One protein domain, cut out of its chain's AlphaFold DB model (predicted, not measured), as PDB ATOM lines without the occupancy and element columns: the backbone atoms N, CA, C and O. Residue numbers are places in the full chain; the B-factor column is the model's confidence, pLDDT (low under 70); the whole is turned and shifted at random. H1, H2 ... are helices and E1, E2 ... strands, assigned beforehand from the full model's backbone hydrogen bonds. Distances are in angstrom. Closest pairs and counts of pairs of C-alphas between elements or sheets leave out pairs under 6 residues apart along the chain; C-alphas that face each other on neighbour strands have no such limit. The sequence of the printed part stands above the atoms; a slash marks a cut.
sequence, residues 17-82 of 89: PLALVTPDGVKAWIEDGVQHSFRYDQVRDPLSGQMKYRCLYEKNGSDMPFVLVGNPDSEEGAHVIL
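What this domain is: This is residues 17 to 82 of the 89 residues of an uncharacterized protein of Rhodobacteraceae bacterium AsT-22 (UniProt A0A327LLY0). A long two-stranded hairpin, E2 and E3, makes the longest axis; the short strands E4 and E1 widen it into a twisted sheet that helix H1 only grazes, and residues 69 to 82 make an unnamed, folded-back tail. The 66 printed residues, class mixed, run E1 H1 E2 E3 E4; the mixed sheet's order is E1 E4 E3 E2. The whole is only just compact, close to loose, with radius of gyration of the C-alphas 12.5 A and spans of 37 by 26 by 16 A.

Where its parts are: E1, residues 19 to 21, 6.9 A, begins at C-alpha 19 (144.889, 209.663, 170.469). H1 is residues 23 to 31, 12.3 A; E2 36 to 44, 25.4 A; E3 51 to 59, 25.6 A. E4, residues 66 to 68, 6.5 A, ends at C-alpha 68 (143.379, 218.156, 172.707).

How they stand to each other: E1 and E4 are parallel at 40 degrees, N 67 to O 19 2.8 A. The meander E2 E3 E4, successive antiparallel neighbours, has two hairpins: N 39 to O 56 2.9 A, N 57 to O 66 2.8 A. E1, H1, E2 form a split strand-helix-strand unit, same-way strands with E4 and E3 between, its crossover right-handed. H1's closest C-alphas to E4 are Pro 23 and Leu 68, 7.1 A; every O i to N i+4 pair in H1 is within hydrogen-bond range.

The domain as a whole: The farthest C-alphas, Asp 32 and Gly 49, are 37.6 A apart. The printed part has no cut, no link is long, and no printed residue is under pLDDT 70.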
ATOM      1  N   PRO A  17     141.349 207.092 163.837       93.25
ATOM      2  CA  PRO A  17     141.192 207.627 165.184       93.25
ATOM      3  C   PRO A  17     142.437 208.388 165.640       93.25
ATOM      4  O   PRO A  17     143.566 208.005 165.338       93.25
ATOM      5  N   LEU A  18     142.209 209.445 166.412       94.81
ATOM      6  CA  LEU A  18     143.245 210.200 167.103       94.81
ATOM      7  C   LEU A  18     143.418 209.695 168.534       94.81
ATOM      8  O   LEU A  18     142.460 209.270 169.187       94.81
ATOM      9  N   ALA A  19     144.641 209.804 169.044       94.69
ATOM     10  CA  ALA A  19     144.889 209.663 170.469       94.69
ATOM     11  C   ALA A  19     144.369 210.904 171.215       94.69
ATOM     12  O   ALA A  19     144.082 211.938 170.614       94.69
ATOM     13  N   LEU A  20     144.237 210.818 172.535       93.88
ATOM     14  CA  LEU A  20     143.676 211.892 173.354       93.88
ATOM     15  C   LEU A  20     144.754 212.457 174.271       93.88
ATOM     16  O   LEU A  20     145.510 211.694 174.875       93.88
ATOM     17  N   VAL A  21     144.801 213.778 174.410       94.56
ATOM     18  CA  VAL A  21     145.684 214.441 175.375       94.56
ATOM     19  C   VAL A  21     144.948 215.582 176.068       94.56
ATOM     20  O   VAL A  21     144.225 216.341 175.429       94.56
ATOM     21  N   THR A  22     145.112 215.704 177.383       94.69
ATOM     22  CA  THR A  22     144.598 216.839 178.163       94.69
ATOM     23  C   THR A  22     145.641 217.959 178.238       94.69
ATOM     24  O   THR A  22     146.829 217.688 178.038       94.69
ATOM     25  N   PRO A  23     145.263 219.200 178.596       93.81
ATOM     26  CA  PRO A  23     146.230 220.256 178.896       93.81
ATOM     27  C   PRO A  23     147.292 219.833 179.923       93.81
ATOM     28  O   PRO A  23     148.474 220.108 179.727       93.81
ATOM     29  N   ASP A  24     146.898 219.092 180.964       93.88
ATOM     30  CA  ASP A  24     147.828 218.556 181.969       93.88
ATOM     31  C   ASP A  24     148.796 217.523 181.370       93.88
ATOM     32  O   ASP A  24     149.979 217.513 181.699       93.88
ATOM     33  N   GLY A  25     148.322 216.683 180.441       94.62
ATOM     34  CA  GLY A  25     149.168 215.732 179.717       94.62
ATOM     35  C   GLY A  25     150.199 216.420 178.819       94.62
ATOM     36  O   GLY A  25     151.358 216.009 178.796       94.62
ATOM     37  N   VAL A  26     149.806 217.497 178.130       95.44
ATOM     38  CA  VAL A  26     150.736 218.331 177.348       95.44
ATOM     39  C   VAL A  26     151.749 219.010 178.272       95.44
ATOM     40  O   VAL A  26     152.943 219.013 177.981       95.44
ATOM     41  N   LYS A  27     151.300 219.542 179.415       96.00
ATOM     42  CA  LYS A  27     152.184 220.157 180.410       96.00
ATOM     43  C   LYS A  27     153.233 219.172 180.928       96.00
ATOM     44  O   LYS A  27     154.406 219.526 180.968       96.00
ATOM     45  N   ALA A  28     152.840 217.935 181.232       96.38
ATOM     46  CA  ALA A  28     153.777 216.889 181.638       96.38
ATOM     47  C   ALA A  28     154.829 216.603 180.551       96.38
ATOM     48  O   ALA A  28     156.009 216.472 180.854       96.38
ATOM     49  N   TRP A  29     154.446 216.587 179.267       96.19
ATOM     50  CA  TRP A  29     155.418 216.442 178.175       96.19
ATOM     51  C   TRP A  29     156.431 217.589 178.134       96.19
ATOM     52  O   TRP A  29     157.614 217.342 177.913       96.19
ATOM     53  N   ILE A  30     155.984 218.828 178.354       94.94
ATOM     54  CA  ILE A  30     156.872 219.997 178.420       94.94
ATOM     55  C   ILE A  30     157.844 219.862 179.600       94.94
ATOM     56  O   ILE A  30     159.045 220.058 179.420       94.94
ATOM     57  N   GLU A  31     157.342 219.507 180.784       97.25
ATOM     58  CA  GLU A  31     158.147 219.336 182.004       97.25
ATOM     59  C   GLU A  31     159.183 218.210 181.868       97.25
ATOM     60  O   GLU A  31     160.326 218.370 182.296       97.25
ATOM     61  N   ASP A  32     158.825 217.122 181.184       96.44
ATOM     62  CA  ASP A  32     159.702 215.978 180.918       96.44
ATOM     63  C   ASP A  32     160.666 216.206 179.734       96.44
ATOM     64  O   ASP A  32     161.448 215.318 179.380       96.44
ATOM     65  N   GLY A  33     160.616 217.372 179.076       96.19
ATOM     66  CA  GLY A  33     161.451 217.679 177.908       96.19
ATOM     67  C   GLY A  33     161.136 216.818 176.679       96.19
ATOM     68  O   GLY A  33     161.972 216.661 175.784       96.19
ATOM     69  N   VAL A  34     159.934 216.244 176.620       96.19
ATOM     70  CA  VAL A  34     159.461 215.452 175.486       96.19
ATOM     71  C   VAL A  34     159.291 216.375 174.285       96.19
ATOM     72  O   VAL A  34     158.484 217.303 174.305       96.19
ATOM     73  N   GLN A  35     160.002 216.086 173.197       96.88
ATOM     74  CA  GLN A  35     159.821 216.811 171.943       96.88
ATOM     75  C   GLN A  35     158.432 216.554 171.355       96.88
ATOM     76  O   GLN A  35     158.022 215.407 171.159       96.88
ATOM     77  N   HIS A  36     157.728 217.637 171.046       96.25
ATOM     78  CA  HIS A  36     156.424 217.614 170.406       96.25
ATOM     79  C   HIS A  36     156.217 218.888 169.581       96.25
ATOM     80  O   HIS A  36     156.864 219.909 169.812       96.25
ATOM     81  N   SER A  37     155.296 218.823 168.628       96.06
ATOM     82  CA  SER A  37     154.774 219.966 167.878       96.06
ATOM     83  C   SER A  37     153.254 219.977 167.940       96.06
ATOM     84  O   SER A  37     152.632 218.995 168.346       96.06
ATOM     85  N   PHE A  38     152.644 221.084 167.528       96.25
ATOM     86  CA  PHE A  38     151.197 221.185 167.419       96.25
ATOM     87  C   PHE A  38     150.788 221.896 166.132       96.25
ATOM     88  O   PHE A  38     151.541 222.691 165.564       96.25
ATOM     89  N   ARG A  39     149.576 221.601 165.670       96.56
ATOM     90  CA  ARG A  39     148.933 222.278 164.543       96.56
ATOM     91  C   ARG A  39     147.430 222.361 164.757       96.56
ATOM     92  O   ARG A  39     146.849 221.559 165.481       96.56
ATOM     93  N   TYR A  40     146.808 223.304 164.061       97.12
ATOM     94  CA  TYR A  40     145.357 223.436 164.017       97.12
ATOM     95  C   TYR A  40     144.830 223.026 162.647       97.12
ATOM     96  O   TYR A  40     145.347 223.489 161.626       97.12
ATOM     97  N   ASP A  41     143.787 222.203 162.633       96.31
ATOM     98  CA  ASP A  41     142.949 221.941 161.464       96.31
ATOM     99  C   ASP A  41     141.491 222.318 161.767       96.31
ATOM    100  O   ASP A  41     141.139 222.619 162.911       96.31
ATOM    101  N   GLN A  42     140.663 222.382 160.723       96.44
ATOM    102  CA  GLN A  42     139.240 222.666 160.866       96.44
ATOM    103  C   GLN A  42     138.428 221.375 160.855       96.44
ATOM    104  O   GLN A  42     138.624 220.516 159.999       96.44
ATOM    105  N   VAL A  43     137.458 221.293 161.759       96.19
ATOM    106  CA  VAL A  43     136.480 220.209 161.854       96.19
ATOM    107  C   VAL A  43     135.084 220.787 162.020       96.19
ATOM    108  O   VAL A  43     134.909 221.907 162.512       96.19
ATOM    109  N   ARG A  44     134.067 220.030 161.612       94.88
ATOM    110  CA  ARG A  44     132.683 220.395 161.892       94.88
ATOM    111  C   ARG A  44     132.338 220.001 163.322       94.88
ATOM    112  O   ARG A  44     132.417 218.830 163.679       94.88
ATOM    113  N   ASP A  45     131.946 220.978 164.130       93.25
ATOM    114  CA  ASP A  45     131.438 220.746 165.480       93.25
ATOM    115  C   ASP A  45     130.131 219.927 165.403       93.25
ATOM    116  O   ASP A  45     129.162 220.411 164.811       93.25
ATOM    117  N   PRO A  46     130.060 218.714 165.983       91.06
ATOM    118  CA  PRO A  46     128.869 217.869 165.908       91.06
ATOM    119  C   PRO A  46     127.651 218.450 166.630       91.06
ATOM    120  O   PRO A  46     126.527 218.048 166.339       91.06
ATOM    121  N   LEU A  47     127.856 219.384 167.566       90.38
ATOM    122  CA  LEU A  47     126.772 219.993 168.336       90.38
ATOM    123  C   LEU A  47     126.172 221.202 167.615       90.38
ATOM    124  O   LEU A  47     124.954 221.359 167.573       90.38
ATOM    125  N   SER A  48     127.020 222.063 167.049       91.06
ATOM    126  CA  SER A  48     126.583 223.314 166.412       91.06
ATOM    127  C   SER A  48     126.528 223.258 164.883       91.06
ATOM    128  O   SER A  48     125.924 224.129 164.259       91.06
ATOM    129  N   GLY A  49     127.180 222.274 164.260       93.31
ATOM    130  CA  GLY A  49     127.350 222.168 162.809       93.31
ATOM    131  C   GLY A  49     128.312 223.198 162.202       93.31
ATOM    132  O   GLY A  49     128.512 223.193 160.984       93.31
ATOM    133  N   GLN A  50     128.903 224.076 163.018       95.75
ATOM    134  CA  GLN A  50     129.820 225.121 162.568       95.75
ATOM    135  C   GLN A  50     131.232 224.568 162.365       95.75
ATOM    136  O   GLN A  50     131.647 223.623 163.034       95.75
ATOM    137  N   MET A  51     131.983 225.170 161.441       96.81
ATOM    138  CA  MET A  51     133.407 224.871 161.301       96.81
ATOM    139  C   MET A  51     134.161 225.514 162.461       96.81
ATOM    140  O   MET A  51     134.094 226.729 162.636       96.81
ATOM    141  N   LYS A  52     134.887 224.702 163.221       96.88
ATOM    142  CA  LYS A  52     135.753 225.131 164.319       96.88
ATOM    143  C   LYS A  52     137.148 224.570 164.122       96.88
ATOM    144  O   LYS A  52     137.345 223.638 163.347       96.88
ATOM    145  N   TYR A  53     138.116 225.127 164.825       97.44
ATOM    146  CA  TYR A  53     139.466 224.594 164.867       97.44
ATOM    147  C   TYR A  53     139.618 223.626 166.032       97.44
ATOM    148  O   TYR A  53     139.116 223.897 167.121       97.44
ATOM    149  N   ARG A  54     140.348 222.531 165.836       96.94
ATOM    150  CA  ARG A  54     140.863 221.698 166.934       96.94
ATOM    151  C   ARG A  54     142.385 221.744 166.934       96.94
ATOM    152  O   ARG A  54     142.997 222.024 165.904       96.94
ATOM    153  N   CYS A  55     142.993 221.466 168.081       97.38
ATOM    154  CA  CYS A  55     144.444 221.351 168.197       97.38
ATOM    155  C   CYS A  55     144.866 219.880 168.127       97.38
ATOM    156  O   CYS A  55     144.329 219.051 168.868       97.38
ATOM    157  N   LEU A  56     145.832 219.586 167.259       97.56
ATOM    158  CA  LEU A  56     146.481 218.288 167.135       97.56
ATOM    159  C   LEU A  56     147.940 218.400 167.565       97.56
ATOM    160  O   LEU A  56     148.671 219.245 167.051       97.56
ATOM    161  N   TYR A  57     148.359 217.521 168.465       97.44
ATOM    162  CA  TYR A  57     149.733 217.378 168.916       97.44
ATOM    163  C   TYR A  57     150.400 216.182 168.248       97.44
ATOM    164  O   TYR A  57     149.830 215.096 168.163       97.44
ATOM    165  N   GLU A  58     151.643 216.370 167.833       96.44
ATOM    166  CA  GLU A  58     152.506 215.325 167.297       96.44
ATOM    167  C   GLU A  58     153.673 215.151 168.269       96.44
ATOM    168  O   GLU A  58     154.496 216.048 168.451       96.44
ATOM    169  N   LYS A  59     153.700 214.010 168.960       95.06
ATOM    170  CA  LYS A  59     154.740 213.667 169.932       95.06
ATOM    171  C   LYS A  59     155.830 212.857 169.236       95.06
ATOM    172  O   LYS A  59     155.524 211.863 168.581       95.06
ATOM    173  N   ASN A  60     157.095 213.231 169.424       91.38
ATOM    174  CA  ASN A  60     158.209 212.489 168.838       91.38
ATOM    175  C   ASN A  60     158.213 211.027 169.334       91.38
ATOM    176  O   ASN A  60     158.079 210.768 170.532       91.38
ATOM    177  N   GLY A  61     158.346 210.079 168.405       88.69
ATOM    178  CA  GLY A  61     158.267 208.642 168.680       88.69
ATOM    179  C   GLY A  61     156.847 208.073 168.783       88.69
ATOM    180  O   GLY A  61     156.698 206.917 169.176       88.69
ATOM    181  N   SER A  62     155.811 208.849 168.454       91.44
ATOM    182  CA  SER A  62     154.440 208.353 168.308       91.44
ATOM    183  C   SER A  62     153.991 208.429 166.850       91.44
ATOM    184  O   SER A  62     154.113 209.475 166.220       91.44
ATOM    185  N   ASP A  63     153.428 207.335 166.338       89.62
ATOM    186  CA  ASP A  63     152.917 207.262 164.960       89.62
ATOM    187  C   ASP A  63     151.515 207.882 164.802       89.62
ATOM    188  O   ASP A  63     150.994 207.976 163.692       89.62
ATOM    189  N   MET A  64     150.878 208.286 165.906       93.69
ATOM    190  CA  MET A  64     149.503 208.781 165.932       93.69
ATOM    191  C   MET A  64     149.443 210.180 166.559       93.69
ATOM    192  O   MET A  64     149.921 210.360 167.681       93.69
ATOM    193  N   PRO A  65     148.820 211.170 165.892       96.38
ATOM    194  CA  PRO A  65     148.579 212.473 166.496       96.38
ATOM    195  C   PRO A  65     147.557 212.403 167.637       96.38
ATOM    196  O   PRO A  65     146.668 211.546 167.668       96.38
ATOM    197  N   PHE A  66     147.654 213.358 168.555       96.94
ATOM    198  CA  PHE A  66     146.782 213.490 169.714       96.94
ATOM    199  C   PHE A  66     145.871 214.703 169.546       96.94
ATOM    200  O   PHE A  66     146.362 215.799 169.301       96.94
ATOM    201  N   VAL A  67     144.562 214.549 169.724       96.56
ATOM    202  CA  VAL A  67     143.642 215.687 169.819       96.56
ATOM    203  C   VAL A  67     143.560 216.192 171.256       96.56
ATOM    204  O   VAL A  67     143.512 215.406 172.207       96.56
ATOM    205  N   LEU A  68     143.540 217.517 171.408       96.00
ATOM    206  CA  LEU A  68     143.379 218.156 172.707       96.00
ATOM    207  C   LEU A  68     141.938 218.006 173.219       96.00
ATOM    208  O   LEU A  68     140.981 218.429 172.563       96.00
ATOM    209  N   VAL A  69     141.795 217.453 174.420       95.00
ATOM    210  CA  VAL A  69     140.510 217.267 175.101       95.00
ATOM    211  C   VAL A  69     140.492 217.932 176.473       95.00
ATOM    212  O   VAL A  69     141.525 218.066 177.129       95.00
ATOM    213  N   GLY A  70     139.303 218.336 176.916       91.62
ATOM    214  CA  GLY A  70     139.064 218.827 178.269       91.62
ATOM    215  C   GLY A  70     139.379 217.769 179.327       91.62
ATOM    216  O   GLY A  70     139.399 216.564 179.050       91.62
ATOM    217  N   ASN A  71     139.640 218.219 180.556       85.56
ATOM    218  CA  ASN A  71     139.882 217.301 181.662       85.56
ATOM    219  C   ASN A  71     138.584 216.519 181.961       85.56
ATOM    220  O   ASN A  71     137.555 217.143 182.216       85.56
ATOM    221  N   PRO A  72     138.603 215.173 181.961       80.50
ATOM    222  CA  PRO A  72     137.417 214.365 182.239       80.50
ATOM    223  C   PRO A  72     136.790 214.628 183.616       80.50
ATOM    224  O   PRO A  72     135.628 214.278 183.830       80.50
ATOM    225  N   ASP A  73     137.546 215.184 184.564       82.88
ATOM    226  CA  ASP A  73     137.089 215.518 185.916       82.88
ATOM    227  C   ASP A  73     136.530 216.946 186.051       82.88
ATOM    228  O   ASP A  73     136.094 217.314 187.141       82.88
ATOM    229  N   SER A  74     136.502 217.743 184.975       82.06
ATOM    230  CA  SER A  74     135.851 219.059 184.985       82.06
ATOM    231  C   SER A  74     134.320 218.944 184.974       82.06
ATOM    232  O   SER A  74     133.764 217.916 184.583       82.06
ATOM    233  N   GLU A  75     133.622 220.018 185.366       76.94
ATOM    234  CA  GLU A  75     132.152 220.096 185.276       76.94
ATOM    235  C   GLU A  75     131.639 219.936 183.834       76.94
ATOM    236  O   GLU A  75     130.555 219.402 183.618       76.94
ATOM    237  N   GLU A  76     132.438 220.350 182.849       75.62
ATOM    238  CA  GLU A  76     132.139 220.224 181.416       75.62
ATOM    239  C   GLU A  76     132.375 218.800 180.880       75.62
ATOM    240  O   GLU A  76     131.897 218.452 179.800       75.62
ATOM    241  N   GLY A  77     133.102 217.963 181.628       74.25
ATOM    242  CA  GLY A  77     133.449 216.599 181.248       74.25
ATOM    243  C   GLY A  77     134.449 216.505 180.089       74.25
ATOM    244  O   GLY A  77     134.990 217.494 179.591       74.25
ATOM    245  N   ALA A  78     134.708 215.273 179.643       82.50
ATOM    246  CA  ALA A  78     135.630 215.014 178.544       82.50
ATOM    247  C   ALA A  78     134.992 215.408 177.201       82.50
ATOM    248  O   ALA A  78     134.016 214.800 176.764       82.50
ATOM    249  N   HIS A  79     135.556 216.410 176.535       90.94
ATOM    250  CA  HIS A  79     135.124 216.881 175.218       90.94
ATOM    251  C   HIS A  79     136.342 217.321 174.403       90.94
ATOM    252  O   HIS A  79     137.352 217.735 174.974       90.94
ATOM    253  N   VAL A  80     136.270 217.253 173.072       94.38
ATOM    254  CA  VAL A  80     137.306 217.864 172.222       94.38
ATOM    255  C   VAL A  80     137.234 219.379 172.374       94.38
ATOM    256  O   VAL A  80     136.161 219.955 172.181       94.38
ATOM    257  N   ILE A  81     138.363 220.017 172.697       94.56
ATOM    258  CA  ILE A  81     138.443 221.478 172.803       94.56
ATOM    259  C   ILE A  81     138.442 222.060 171.386       94.56
ATOM    260  O   ILE A  81     139.350 221.802 170.591       94.56
ATOM    261  N   LEU A  82     137.408 222.846 171.084       95.50
ATOM    262  CA  LEU A  82     137.200 223.488 169.789       95.50
ATOM    263  C   LEU A  82     137.285 225.011 169.920       95.50
ATOM    264  O   LEU A  82     136.760 225.586 170.869       95.50
TER     265      LEU A  82